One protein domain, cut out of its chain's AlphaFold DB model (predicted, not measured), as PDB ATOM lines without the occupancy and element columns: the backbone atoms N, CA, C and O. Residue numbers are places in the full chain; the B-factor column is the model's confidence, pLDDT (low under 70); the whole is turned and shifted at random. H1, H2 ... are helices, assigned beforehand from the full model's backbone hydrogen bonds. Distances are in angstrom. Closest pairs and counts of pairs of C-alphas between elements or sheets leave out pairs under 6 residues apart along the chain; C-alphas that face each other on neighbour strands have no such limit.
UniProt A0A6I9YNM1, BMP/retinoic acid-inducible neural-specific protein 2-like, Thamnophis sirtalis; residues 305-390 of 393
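AT A GLANCE: This is residues 305 to 390 of the 393 residues of the protein "BMP/retinoic acid-inducible neural-specific protein 2-like" of Thamnophis sirtalis (UniProt A0A6I9YNM1). The longest helix, H2, is crossed on one side by H4, while H3 stands with one end on H2 and folds back beside H4 as a helical hairpin; H1 packs on the first half of H2. After H4 the last stretch, residues 378 to 390, has no named element and returns to residues 347 to 348. The printed part has 86 residues with four named helices, in the order H1, H2, H3, H4, and no named strand; the class is all helix. It is compact, with a radius of gyration of the C-alphas of 12.8 A and spans of 41 by 32 by 20 A.

HOW THE PARTS SIT: H1, residues 305 to 313, touches H2, residues 323 to 339, at a steep tilt of 46 degrees, opposite ways; the closest C-alphas, of Leu 310 and Ala 326, are 5.8 A apart. H2 is the hub, touching three helices. With residues 333 to 338 alone it touches H3, residues 350 to 357, about perpendicular at 73 degrees, closest at the C-alphas of Arg 334 and Phe 351, 5.2 A. With residues 327 to 331 alone it touches H4, residues 363 to 377, about perpendicular at 76 degrees, closest at the C-alphas of Ile 327 and Leu 373, 6.3 A. H3 and H4 form a hairpin and touch at a shallow tilt of 32 degrees, only just short of steep, opposite ways, with the C-alphas of Ser 352 and Val 366 closest at 6.5 A. H1 and H3 are apart. In H1, H2, H3 and H4 every O i to N i+4 pair is within hydrogen-bond range.

IN THESE COORDINATES: H1 begins at C-alpha 305 (182.406, 248.958, 264.815). H2 measures 24.6 A and H4 20.9 A from first to last C-alpha; H4 ends at C-alpha 377 (189.266, 269.464, 254.212).

THE WHOLE: The C-alphas of Tyr 318 and Lys 345 are farthest apart, 40.8 A. The printed part has no cut and no long link. The pLDDT is under 70 at residues 317 to 321, 345 and 381 to 386.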
ATOM      1  N   ASP A 305     183.761 248.967 265.356       88.44
ATOM      2  CA  ASP A 305     182.406 248.958 264.815       88.44
ATOM      3  C   ASP A 305     181.826 250.375 264.782       88.44
ATOM      4  O   ASP A 305     181.292 250.775 263.754       88.44
ATOM      5  N   ALA A 306     182.083 251.189 265.811       88.69
ATOM      6  CA  ALA A 306     181.684 252.595 265.832       88.69
ATOM      7  C   ALA A 306     182.340 253.405 264.695       88.69
ATOM      8  O   ALA A 306     181.682 254.201 264.028       88.69
ATOM      9  N   ILE A 307     183.631 253.175 264.411       89.44
ATOM     10  CA  ILE A 307     184.304 253.832 263.274       89.44
ATOM     11  C   ILE A 307     183.762 253.299 261.940       89.44
ATOM     12  O   ILE A 307     183.638 254.056 260.978       89.44
ATOM     13  N   ARG A 308     183.410 252.008 261.855       89.56
ATOM     14  CA  ARG A 308     182.776 251.451 260.651       89.56
ATOM     15  C   ARG A 308     181.418 252.104 260.396       89.56
ATOM     16  O   ARG A 308     181.133 252.435 259.250       89.56
ATOM     17  N   ASP A 309     180.632 252.347 261.439       88.50
ATOM     18  CA  ASP A 309     179.354 253.049 261.329       88.50
ATOM     19  C   ASP A 309     179.542 254.491 260.836       88.50
ATOM     20  O   ASP A 309     178.814 254.922 259.942       88.50
ATOM     21  N   LEU A 310     180.579 255.205 261.300       88.00
ATOM     22  CA  LEU A 310     180.940 256.519 260.744       88.00
ATOM     23  C   LEU A 310     181.299 256.463 259.259       88.00
ATOM     24  O   LEU A 310     180.888 257.324 258.484       88.00
ATOM     25  N   VAL A 311     182.051 255.444 258.842       90.19
ATOM     26  CA  VAL A 311     182.376 255.243 257.425       90.19
ATOM     27  C   VAL A 311     181.109 254.977 256.608       90.19
ATOM     28  O   VAL A 311     180.979 255.511 255.508       90.19
ATOM     29  N   LEU A 312     180.153 254.209 257.137       87.56
ATOM     30  CA  LEU A 312     178.872 253.948 256.470       87.56
ATOM     31  C   LEU A 312     178.010 255.212 256.340       87.56
ATOM     32  O   LEU A 312     177.339 255.378 255.322       87.56
ATOM     33  N   GLN A 313     178.058 256.128 257.312       86.56
ATOM     34  CA  GLN A 313     177.342 257.409 257.249       86.56
ATOM     35  C   GLN A 313     177.811 258.308 256.094       86.56
ATOM     36  O   GLN A 313     177.039 259.148 255.630       86.56
ATOM     37  N   LEU A 314     179.030 258.105 255.573       86.69
ATOM     38  CA  LEU A 314     179.503 258.800 254.371       86.69
ATOM     39  C   LEU A 314     178.661 258.465 253.134       86.69
ATOM     40  O   LEU A 314     178.492 259.323 252.269       86.69
ATOM     41  N   ASP A 315     178.156 257.232 253.058       81.81
ATOM     42  CA  ASP A 315     177.362 256.722 251.935       81.81
ATOM     43  C   ASP A 315     175.854 256.778 252.223       81.81
ATOM     44  O   ASP A 315     175.044 256.971 251.312       81.81
ATOM     45  N   TYR A 316     175.474 256.632 253.495       79.81
ATOM     46  CA  TYR A 316     174.089 256.545 253.951       79.81
ATOM     47  C   TYR A 316     173.858 257.434 255.187       79.81
ATOM     48  O   TYR A 316     173.789 256.924 256.306       79.81
ATOM     49  N   PRO A 317     173.667 258.755 255.023       67.62
ATOM     50  CA  PRO A 317     173.577 259.722 256.129       67.62
ATOM     51  C   PRO A 317     172.282 259.632 256.970       67.62
ATOM     52  O   PRO A 317     171.929 260.564 257.681       67.62
ATOM     53  N   TYR A 318     171.527 258.534 256.887       56.78
ATOM     54  CA  TYR A 318     170.180 258.422 257.458       56.78
ATOM     55  C   TYR A 318     170.145 258.038 258.946       56.78
ATOM     56  O   TYR A 318     169.055 257.978 259.514       56.78
ATOM     57  N   THR A 319     171.286 257.734 259.578       53.38
ATOM     58  CA  THR A 319     171.295 257.008 260.862       53.38
ATOM     59  C   THR A 319     171.735 257.788 262.095       53.38
ATOM     60  O   THR A 319     171.358 257.348 263.173       53.38
ATOM     61  N   GLN A 320     172.425 258.931 261.994       51.78
ATOM     62  CA  GLN A 320     172.672 259.902 263.083       51.78
ATOM     63  C   GLN A 320     173.617 260.997 262.551       51.78
ATOM     64  O   GLN A 320     174.663 260.672 262.007       51.78
ATOM     65  N   GLY A 321     173.264 262.278 262.699       61.44
ATOM     66  CA  GLY A 321     174.107 263.398 262.246       61.44
ATOM     67  C   GLY A 321     174.023 263.713 260.743       61.44
ATOM     68  O   GLY A 321     173.284 263.079 259.992       61.44
ATOM     69  N   SER A 322     174.745 264.749 260.308       71.25
ATOM     70  CA  SER A 322     174.905 265.088 258.889       71.25
ATOM     71  C   SER A 322     176.132 264.380 258.302       71.25
ATOM     72  O   SER A 322     177.064 264.013 259.020       71.25
ATOM     73  N   GLN A 323     176.174 264.220 256.977       81.38
ATOM     74  CA  GLN A 323     177.362 263.695 256.289       81.38
ATOM     75  C   GLN A 323     178.622 264.502 256.657       81.38
ATOM     76  O   GLN A 323     179.681 263.931 256.912       81.38
ATOM     77  N   ASP A 324     178.482 265.823 256.769       81.81
ATOM     78  CA  ASP A 324     179.564 266.733 257.141       81.81
ATOM     79  C   ASP A 324     180.073 266.480 258.570       81.81
ATOM     80  O   ASP A 324     181.282 266.517 258.800       81.81
ATOM     81  N   SER A 325     179.192 266.151 259.528       80.75
ATOM     82  CA  SER A 325     179.627 265.814 260.892       80.75
ATOM     83  C   SER A 325     180.420 264.507 260.944       80.75
ATOM     84  O   SER A 325     181.431 264.442 261.642       80.75
ATOM     85  N   ALA A 326     180.025 263.495 260.164       84.75
ATOM     86  CA  ALA A 326     180.766 262.234 260.080       84.75
ATOM     87  C   ALA A 326     182.157 262.442 259.457       84.75
ATOM     88  O   ALA A 326     183.156 261.904 259.943       84.75
ATOM     89  N   ILE A 327     182.245 263.277 258.415       87.25
ATOM     90  CA  ILE A 327     183.521 263.635 257.788       87.25
ATOM     91  C   ILE A 327     184.429 264.378 258.779       87.25
ATOM     92  O   ILE A 327     185.606 264.036 258.887       87.25
ATOM     93  N   LEU A 328     183.897 265.345 259.532       83.25
ATOM     94  CA  LEU A 328     184.658 266.073 260.556       83.25
ATOM     95  C   LEU A 328     185.211 265.139 261.640       83.25
ATOM     96  O   LEU A 328     186.387 265.237 261.992       83.25
ATOM     97  N   GLN A 329     184.403 264.192 262.125       85.00
ATOM     98  CA  GLN A 329     184.858 263.199 263.101       85.00
ATOM     99  C   GLN A 329     185.977 262.312 262.534       85.00
ATOM    100  O   GLN A 329     186.979 262.079 263.208       85.00
ATOM    101  N   LEU A 330     185.864 261.864 261.278       89.31
ATOM    102  CA  LEU A 330     186.910 261.071 260.624       89.31
ATOM    103  C   LEU A 330     188.203 261.864 260.378       89.31
ATOM    104  O   LEU A 330     189.286 261.289 260.503       89.31
ATOM    105  N   ILE A 331     188.120 263.164 260.067       86.50
ATOM    106  CA  ILE A 331     189.295 264.048 259.960       86.50
ATOM    107  C   ILE A 331     190.018 264.137 261.307       86.50
ATOM    108  O   ILE A 331     191.236 263.961 261.359       86.50
ATOM    109  N   GLU A 332     189.284 264.338 262.399       82.50
ATOM    110  CA  GLU A 332     189.880 264.425 263.733       82.50
ATOM    111  C   GLU A 332     190.470 263.071 264.180       82.50
ATOM    112  O   GLU A 332     191.583 263.029 264.710       82.50
ATOM    113  N   ILE A 333     189.793 261.944 263.909       87.31
ATOM    114  CA  ILE A 333     190.344 260.599 264.165       87.31
ATOM    115  C   ILE A 333     191.637 260.392 263.366       87.31
ATOM    116  O   ILE A 333     192.636 259.943 263.934       87.31
ATOM    117  N   ARG A 334     191.650 260.740 262.071       88.38
ATOM    118  CA  ARG A 334     192.844 260.659 261.215       88.38
ATOM    119  C   ARG A 334     193.997 261.445 261.818       88.38
ATOM    120  O   ARG A 334     195.095 260.908 261.957       88.38
ATOM    121  N   ASP A 335     193.747 262.691 262.200       81.69
ATOM    122  CA  ASP A 335     194.780 263.565 262.736       81.69
ATOM    123  C   ASP A 335     195.321 263.062 264.074       81.69
ATOM    124  O   ASP A 335     196.532 263.100 264.296       81.69
ATOM    125  N   ARG A 336     194.468 262.522 264.948       80.88
ATOM    126  CA  ARG A 336     194.900 261.919 266.218       80.88
ATOM    127  C   ARG A 336     195.719 260.657 266.017       80.88
ATOM    128  O   ARG A 336     196.783 260.519 266.615       80.88
ATOM    129  N   VAL A 337     195.264 259.757 265.150       85.12
ATOM    130  CA  VAL A 337     195.977 258.510 264.853       85.12
ATOM    131  C   VAL A 337     197.335 258.805 264.209       85.12
ATOM    132  O   VAL A 337     198.338 258.220 264.610       85.12
ATOM    133  N   ASN A 338     197.404 259.757 263.275       86.88
ATOM    134  CA  ASN A 338     198.651 260.105 262.589       86.88
ATOM    135  C   ASN A 338     199.641 260.881 263.477       86.88
ATOM    136  O   ASN A 338     200.850 260.765 263.270       86.88
ATOM    137  N   ARG A 339     199.186 261.611 264.507       79.06
ATOM    138  CA  ARG A 339     200.073 262.233 265.522       79.06
ATOM    139  C   ARG A 339     200.835 261.224 266.368       79.06
ATOM    140  O   ARG A 339     201.864 261.566 266.932       79.06
ATOM    141  N   LEU A 340     200.330 260.000 266.457       77.81
ATOM    142  CA  LEU A 340     201.002 258.908 267.158       77.81
ATOM    143  C   LEU A 340     202.068 258.229 266.291       77.81
ATOM    144  O   LEU A 340     202.691 257.262 266.733       77.81
ATOM    145  N   SER A 341     202.284 258.717 265.063       80.81
ATOM    146  CA  SER A 341     203.483 258.366 264.314       80.81
ATOM    147  C   SER A 341     204.712 259.006 264.966       80.81
ATOM    148  O   SER A 341     204.636 260.135 265.454       80.81
ATOM    149  N   PRO A 342     205.848 258.295 264.999       73.88
ATOM    150  CA  PRO A 342     207.085 258.849 265.529       73.88
ATOM    151  C   PRO A 342     207.478 260.126 264.764       73.88
ATOM    152  O   PRO A 342     207.275 260.191 263.546       73.88
ATOM    153  N   PRO A 343     208.082 261.121 265.440       73.19
ATOM    154  CA  PRO A 343     208.615 262.308 264.786       73.19
ATOM    155  C   PRO A 343     209.545 261.944 263.619       73.19
ATOM    156  O   PRO A 343     210.433 261.104 263.746       73.19
ATOM    157  N   GLY A 344     209.359 262.586 262.471       71.75
ATOM    158  CA  GLY A 344     210.124 262.306 261.259       71.75
ATOM    159  C   GLY A 344     209.941 263.399 260.213       71.75
ATOM    160  O   GLY A 344     209.191 264.348 260.426       71.75
ATOM    161  N   LYS A 345     210.630 263.268 259.070       69.31
ATOM    162  CA  LYS A 345     210.538 264.240 257.960       69.31
ATOM    163  C   LYS A 345     209.113 264.383 257.419       69.31
ATOM    164  O   LYS A 345     208.714 265.477 257.045       69.31
ATOM    165  N   SER A 346     208.370 263.282 257.381       77.12
ATOM    166  CA  SER A 346     206.942 263.248 257.081       77.12
ATOM    167  C   SER A 346     206.238 262.361 258.101       77.12
ATOM    168  O   SER A 346     206.804 261.372 258.576       77.12
ATOM    169  N   ARG A 347     205.003 262.726 258.459       82.12
ATOM    170  CA  ARG A 347     204.169 261.914 259.357       82.12
ATOM    171  C   ARG A 347     203.776 260.628 258.641       82.12
ATOM    172  O   ARG A 347     203.590 260.625 257.429       82.12
ATOM    173  N   ILE A 348     203.642 259.531 259.370       87.50
ATOM    174  CA  ILE A 348     203.228 258.263 258.763       87.50
ATOM    175  C   ILE A 348     201.699 258.209 258.700       87.50
ATOM    176  O   ILE A 348     201.035 258.545 259.679       87.50
ATOM    177  N   ASP A 349     201.144 257.750 257.575       89.00
ATOM    178  CA  ASP A 349     199.701 257.525 257.418       89.00
ATOM    179  C   ASP A 349     199.238 256.255 258.153       89.00
ATOM    180  O   ASP A 349     198.981 255.196 257.570       89.00
ATOM    181  N   LEU A 350     199.172 256.359 259.478       89.38
ATOM    182  CA  LEU A 350     198.683 255.312 260.366       89.38
ATOM    183  C   LEU A 350     197.168 255.122 260.247       89.38
ATOM    184  O   LEU A 350     196.677 254.012 260.452       89.38
ATOM    185  N   PHE A 351     196.427 256.167 259.887       91.00
ATOM    186  CA  PHE A 351     194.980 256.105 259.731       91.00
ATOM    187  C   PHE A 351     194.563 255.143 258.615       91.00
ATOM    188  O   PHE A 351     193.727 254.268 258.838       91.00
ATOM    189  N   SER A 352     195.195 255.210 257.442       91.12
ATOM    190  CA  SER A 352     194.893 254.265 256.355       91.12
ATOM    191  C   SER A 352     195.245 252.825 256.713       91.12
ATOM    192  O   SER A 352     194.496 251.900 256.391       91.12
ATOM    193  N   CYS A 353     196.349 252.624 257.438       89.88
ATOM    194  CA  CYS A 353     196.692 251.319 257.994       89.88
ATOM    195  C   CYS A 353     195.605 250.807 258.952       89.88
ATOM    196  O   CYS A 353     195.222 249.639 258.884       89.88
ATOM    197  N   LEU A 354     195.084 251.670 259.824       90.38
ATOM    198  CA  LEU A 354     194.010 251.338 260.755       90.38
ATOM    199  C   LEU A 354     192.732 250.933 260.005       90.38
ATOM    200  O   LEU A 354     192.163 249.879 260.297       90.38
ATOM    201  N   LEU A 355     192.317 251.701 258.994       91.81
ATOM    202  CA  LEU A 355     191.155 251.372 258.161       91.81
ATOM    203  C   LEU A 355     191.306 249.998 257.487       91.81
ATOM    204  O   LEU A 355     190.395 249.166 257.509       91.81
ATOM    205  N   ARG A 356     192.486 249.721 256.934       90.25
ATOM    206  CA  ARG A 356     192.762 248.469 256.225       90.25
ATOM    207  C   ARG A 356     192.841 247.268 257.160       90.25
ATOM    208  O   ARG A 356     192.202 246.250 256.924       90.25
ATOM    209  N   HIS A 357     193.625 247.366 258.228       88.06
ATOM    210  CA  HIS A 357     193.954 246.205 259.053       88.06
ATOM    211  C   HIS A 357     192.982 245.986 260.211       88.06
ATOM    212  O   HIS A 357     192.675 244.839 260.541       88.06
ATOM    213  N   ARG A 358     192.472 247.063 260.823       87.00
ATOM    214  CA  ARG A 358     191.542 246.970 261.956       87.00
ATOM    215  C   ARG A 358     190.088 246.972 261.517       87.00
ATOM    216  O   ARG A 358     189.322 246.143 262.004       87.00
ATOM    217  N   LEU A 359     189.716 247.827 260.565       90.12
ATOM    218  CA  LEU A 359     188.345 247.840 260.039       90.12
ATOM    219  C   LEU A 359     188.124 246.827 258.909       90.12
ATOM    220  O   LEU A 359     186.965 246.497 258.646       90.12
ATOM    221  N   LYS A 360     189.202 246.269 258.335       90.19
ATOM    222  CA  LYS A 360     189.184 245.292 257.230       90.19
ATOM    223  C   LYS A 360     188.597 245.852 255.930       90.19
ATOM    224  O   LYS A 360     187.987 245.104 255.170       90.19
ATOM    225  N   LEU A 361     188.774 247.151 255.689       91.56
ATOM    226  CA  LEU A 361     188.336 247.798 254.452       91.56
ATOM    227  C   LEU A 361     189.280 247.460 253.294       91.56
ATOM    228  O   LEU A 361     190.491 247.314 253.482       91.56
ATOM    229  N   ALA A 362     188.730 247.360 252.088       91.88
ATOM    230  CA  ALA A 362     189.506 247.134 250.878       91.88
ATOM    231  C   ALA A 362     190.231 248.416 250.420       91.88
ATOM    232  O   ALA A 362     189.827 249.538 250.727       91.88
ATOM    233  N   ASN A 363     191.306 248.271 249.638       91.06
ATOM    234  CA  ASN A 363     192.146 249.403 249.215       91.06
ATOM    235  C   ASN A 363     191.372 250.492 248.443       91.06
ATOM    236  O   ASN A 363     191.684 251.679 248.553       91.06
ATOM    237  N   ASN A 364     190.357 250.101 247.669       92.75
ATOM    238  CA  ASN A 364     189.469 251.023 246.959       92.75
ATOM    239  C   ASN A 364     188.567 251.819 247.917       92.75
ATOM    240  O   ASN A 364     188.374 253.013 247.702       92.75
ATOM    241  N   GLU A 365     188.055 251.189 248.975       92.88
ATOM    242  CA  GLU A 365     187.267 251.860 250.013       92.88
ATOM    243  C   GLU A 365     188.134 252.855 250.787       92.88
ATOM    244  O   GLU A 365     187.750 254.014 250.932       92.88
ATOM    245  N   VAL A 366     189.342 252.446 251.195       93.00
ATOM    246  CA  VAL A 366     190.301 253.329 251.878       93.00
ATOM    247  C   VAL A 366     190.638 254.541 251.008       93.00
ATOM    248  O   VAL A 366     190.542 255.674 251.478       93.00
ATOM    249  N   SER A 367     190.954 254.326 249.727       91.75
ATOM    250  CA  SER A 367     191.269 255.419 248.793       91.75
ATOM    251  C   SER A 367     190.086 256.378 248.622       91.75
ATOM    252  O   SER A 367     190.267 257.593 248.626       91.75
ATOM    253  N   ARG A 368     188.860 255.848 248.527       93.12
ATOM    254  CA  ARG A 368     187.632 256.650 248.427       93.12
ATOM    255  C   ARG A 368     187.409 257.505 249.675       93.12
ATOM    256  O   ARG A 368     187.076 258.685 249.547       93.12
ATOM    257  N   ILE A 369     187.607 256.931 250.864       92.81
ATOM    258  CA  ILE A 369     187.515 257.661 252.136       92.81
ATOM    259  C   ILE A 369     188.556 258.778 252.152       92.81
ATOM    260  O   ILE A 369     188.187 259.929 252.356       92.81
ATOM    261  N   GLN A 370     189.824 258.483 251.843       91.38
ATOM    262  CA  GLN A 370     190.885 259.494 251.789       91.38
ATOM    263  C   GLN A 370     190.534 260.660 250.858       91.38
ATOM    264  O   GLN A 370     190.631 261.812 251.274       91.38
ATOM    265  N   SER A 371     190.070 260.376 249.636       91.06
ATOM    266  CA  SER A 371     189.661 261.417 248.686       91.06
ATOM    267  C   SER A 371     188.481 262.246 249.195       91.06
ATOM    268  O   SER A 371     188.452 263.456 248.992       91.06
ATOM    269  N   THR A 372     187.528 261.618 249.891       91.56
ATOM    270  CA  THR A 372     186.381 262.315 250.496       91.56
ATOM    271  C   THR A 372     186.840 263.259 251.609       91.56
ATOM    272  O   THR A 372     186.454 264.427 251.617       91.56
ATOM    273  N   LEU A 373     187.717 262.787 252.504       90.19
ATOM    274  CA  LEU A 373     188.274 263.610 253.582       90.19
ATOM    275  C   LEU A 373     189.119 264.766 253.030       90.19
ATOM    276  O   LEU A 373     189.012 265.880 253.529       90.19
ATOM    277  N   GLN A 374     189.927 264.531 251.991       88.94
ATOM    278  CA  GLN A 374     190.721 265.573 251.323       88.94
ATOM    279  C   GLN A 374     189.829 266.634 250.669       88.94
ATOM    280  O   GLN A 374     190.009 267.826 250.908       88.94
ATOM    281  N   ALA A 375     188.824 266.213 249.896       88.75
ATOM    282  CA  ALA A 375     187.904 267.125 249.220       88.75
ATOM    283  C   ALA A 375     187.077 267.972 250.198       88.75
ATOM    284  O   ALA A 375     186.718 269.104 249.875       88.75
ATOM    285  N   PHE A 376     186.758 267.432 251.376       86.38
ATOM    286  CA  PHE A 376     186.094 268.184 252.433       86.38
ATOM    287  C   PHE A 376     187.058 269.124 253.163       86.38
ATOM    288  O   PHE A 376     186.737 270.296 253.329       86.38
ATOM    289  N   ASN A 377     188.254 268.650 253.535       82.31
ATOM    290  CA  ASN A 377     189.266 269.464 254.212       82.31
ATOM    291  C   ASN A 377     189.634 270.699 253.378       82.31
ATOM    292  O   ASN A 377     189.686 271.795 253.912       82.31
ATOM    293  N   ALA A 378     189.769 270.551 252.056       83.00
ATOM    294  CA  ALA A 378     190.042 271.657 251.136       83.00
ATOM    295  C   ALA A 378     188.957 272.757 251.115       83.00
ATOM    296  O   ALA A 378     189.209 273.850 250.616       83.00
ATOM    297  N   LYS A 379     187.749 272.479 251.626       81.06
ATOM    298  CA  LYS A 379     186.656 273.457 251.760       81.06
ATOM    299  C   LYS A 379     186.624 274.132 253.132       81.06
ATOM    300  O   LYS A 379     185.875 275.091 253.300       81.06
ATOM    301  N   LEU A 380     187.375 273.623 254.111       70.81
ATOM    302  CA  LEU A 380     187.445 274.209 255.444       70.81
ATOM    303  C   LEU A 380     188.330 275.463 255.425       70.81
ATOM    304  O   LEU A 380     189.332 275.497 254.708       70.81
ATOM    305  N   PRO A 381     188.004 276.495 256.221       56.25
ATOM    306  CA  PRO A 381     188.876 277.652 256.363       56.25
ATOM    307  C   PRO A 381     190.189 277.234 257.049       56.25
ATOM    308  O   PRO A 381     190.181 276.666 258.137       56.25
ATOM    309  N   ASN A 382     191.327 277.520 256.412       53.97
ATOM    310  CA  ASN A 382     192.674 277.104 256.843       53.97
ATOM    311  C   ASN A 382     192.843 275.573 256.961       53.97
ATOM    312  O   ASN A 382     193.002 275.052 258.070       53.97
ATOM    313  N   PRO A 383     192.831 274.833 255.837       61.81
ATOM    314  CA  PRO A 383     193.059 273.396 255.864       61.81
ATOM    315  C   PRO A 383     194.444 273.096 256.440       61.81
ATOM    316  O   PRO A 383     195.468 273.500 255.886       61.81
ATOM    317  N   VAL A 384     194.490 272.354 257.548       59.34
ATOM    318  CA  VAL A 384     195.743 271.768 258.029       59.34
ATOM    319  C   VAL A 384     195.997 270.538 257.171       59.34
ATOM    320  O   VAL A 384     195.398 269.480 257.374       59.34
ATOM    321  N   GLU A 385     196.840 270.693 256.158       65.00
ATOM    322  CA  GLU A 385     197.269 269.598 255.298       65.00
ATOM    323  C   GLU A 385     198.752 269.322 255.539       65.00
ATOM    324  O   GLU A 385     199.586 270.225 255.549       65.00
ATOM    325  N   TYR A 386     199.077 268.059 255.794       66.19
ATOM    326  CA  TYR A 386     200.447 267.590 255.928       66.19
ATOM    327  C   TYR A 386     200.614 266.360 255.046       66.19
ATOM    328  O   TYR A 386     199.780 265.453 255.057       66.19
ATOM    329  N   GLU A 387     201.696 266.325 254.273       72.44
ATOM    330  CA  GLU A 387     202.019 265.146 253.484       72.44
ATOM    331  C   GLU A 387     202.401 263.994 254.413       72.44
ATOM    332  O   GLU A 387     203.282 264.108 255.274       72.44
ATOM    333  N   THR A 388     201.730 262.860 254.225       80.75
ATOM    334  CA  THR A 388     202.012 261.642 254.976       80.75
ATOM    335  C   THR A 388     202.774 260.627 254.134       80.75
ATOM    336  O   THR A 388     202.396 260.330 253.000       80.75
ATOM    337  N   GLY A 389     203.810 260.024 254.715       83.00
ATOM    338  CA  GLY A 389     204.468 258.850 254.155       83.00
ATOM    339  C   GLY A 389     203.570 257.616 254.254       83.00
ATOM    340  O   GLY A 389     202.989 257.337 255.305       83.00
ATOM    341  N   LYS A 390     203.466 256.848 253.164       82.75
ATOM    342  CA  LYS A 390     202.733 255.575 253.160       82.75
ATOM    343  C   LYS A 390     203.511 254.509 253.932       82.75
ATOM    344  O   LYS A 390     204.684 254.285 253.644       82.75
TER     345      LYS A 390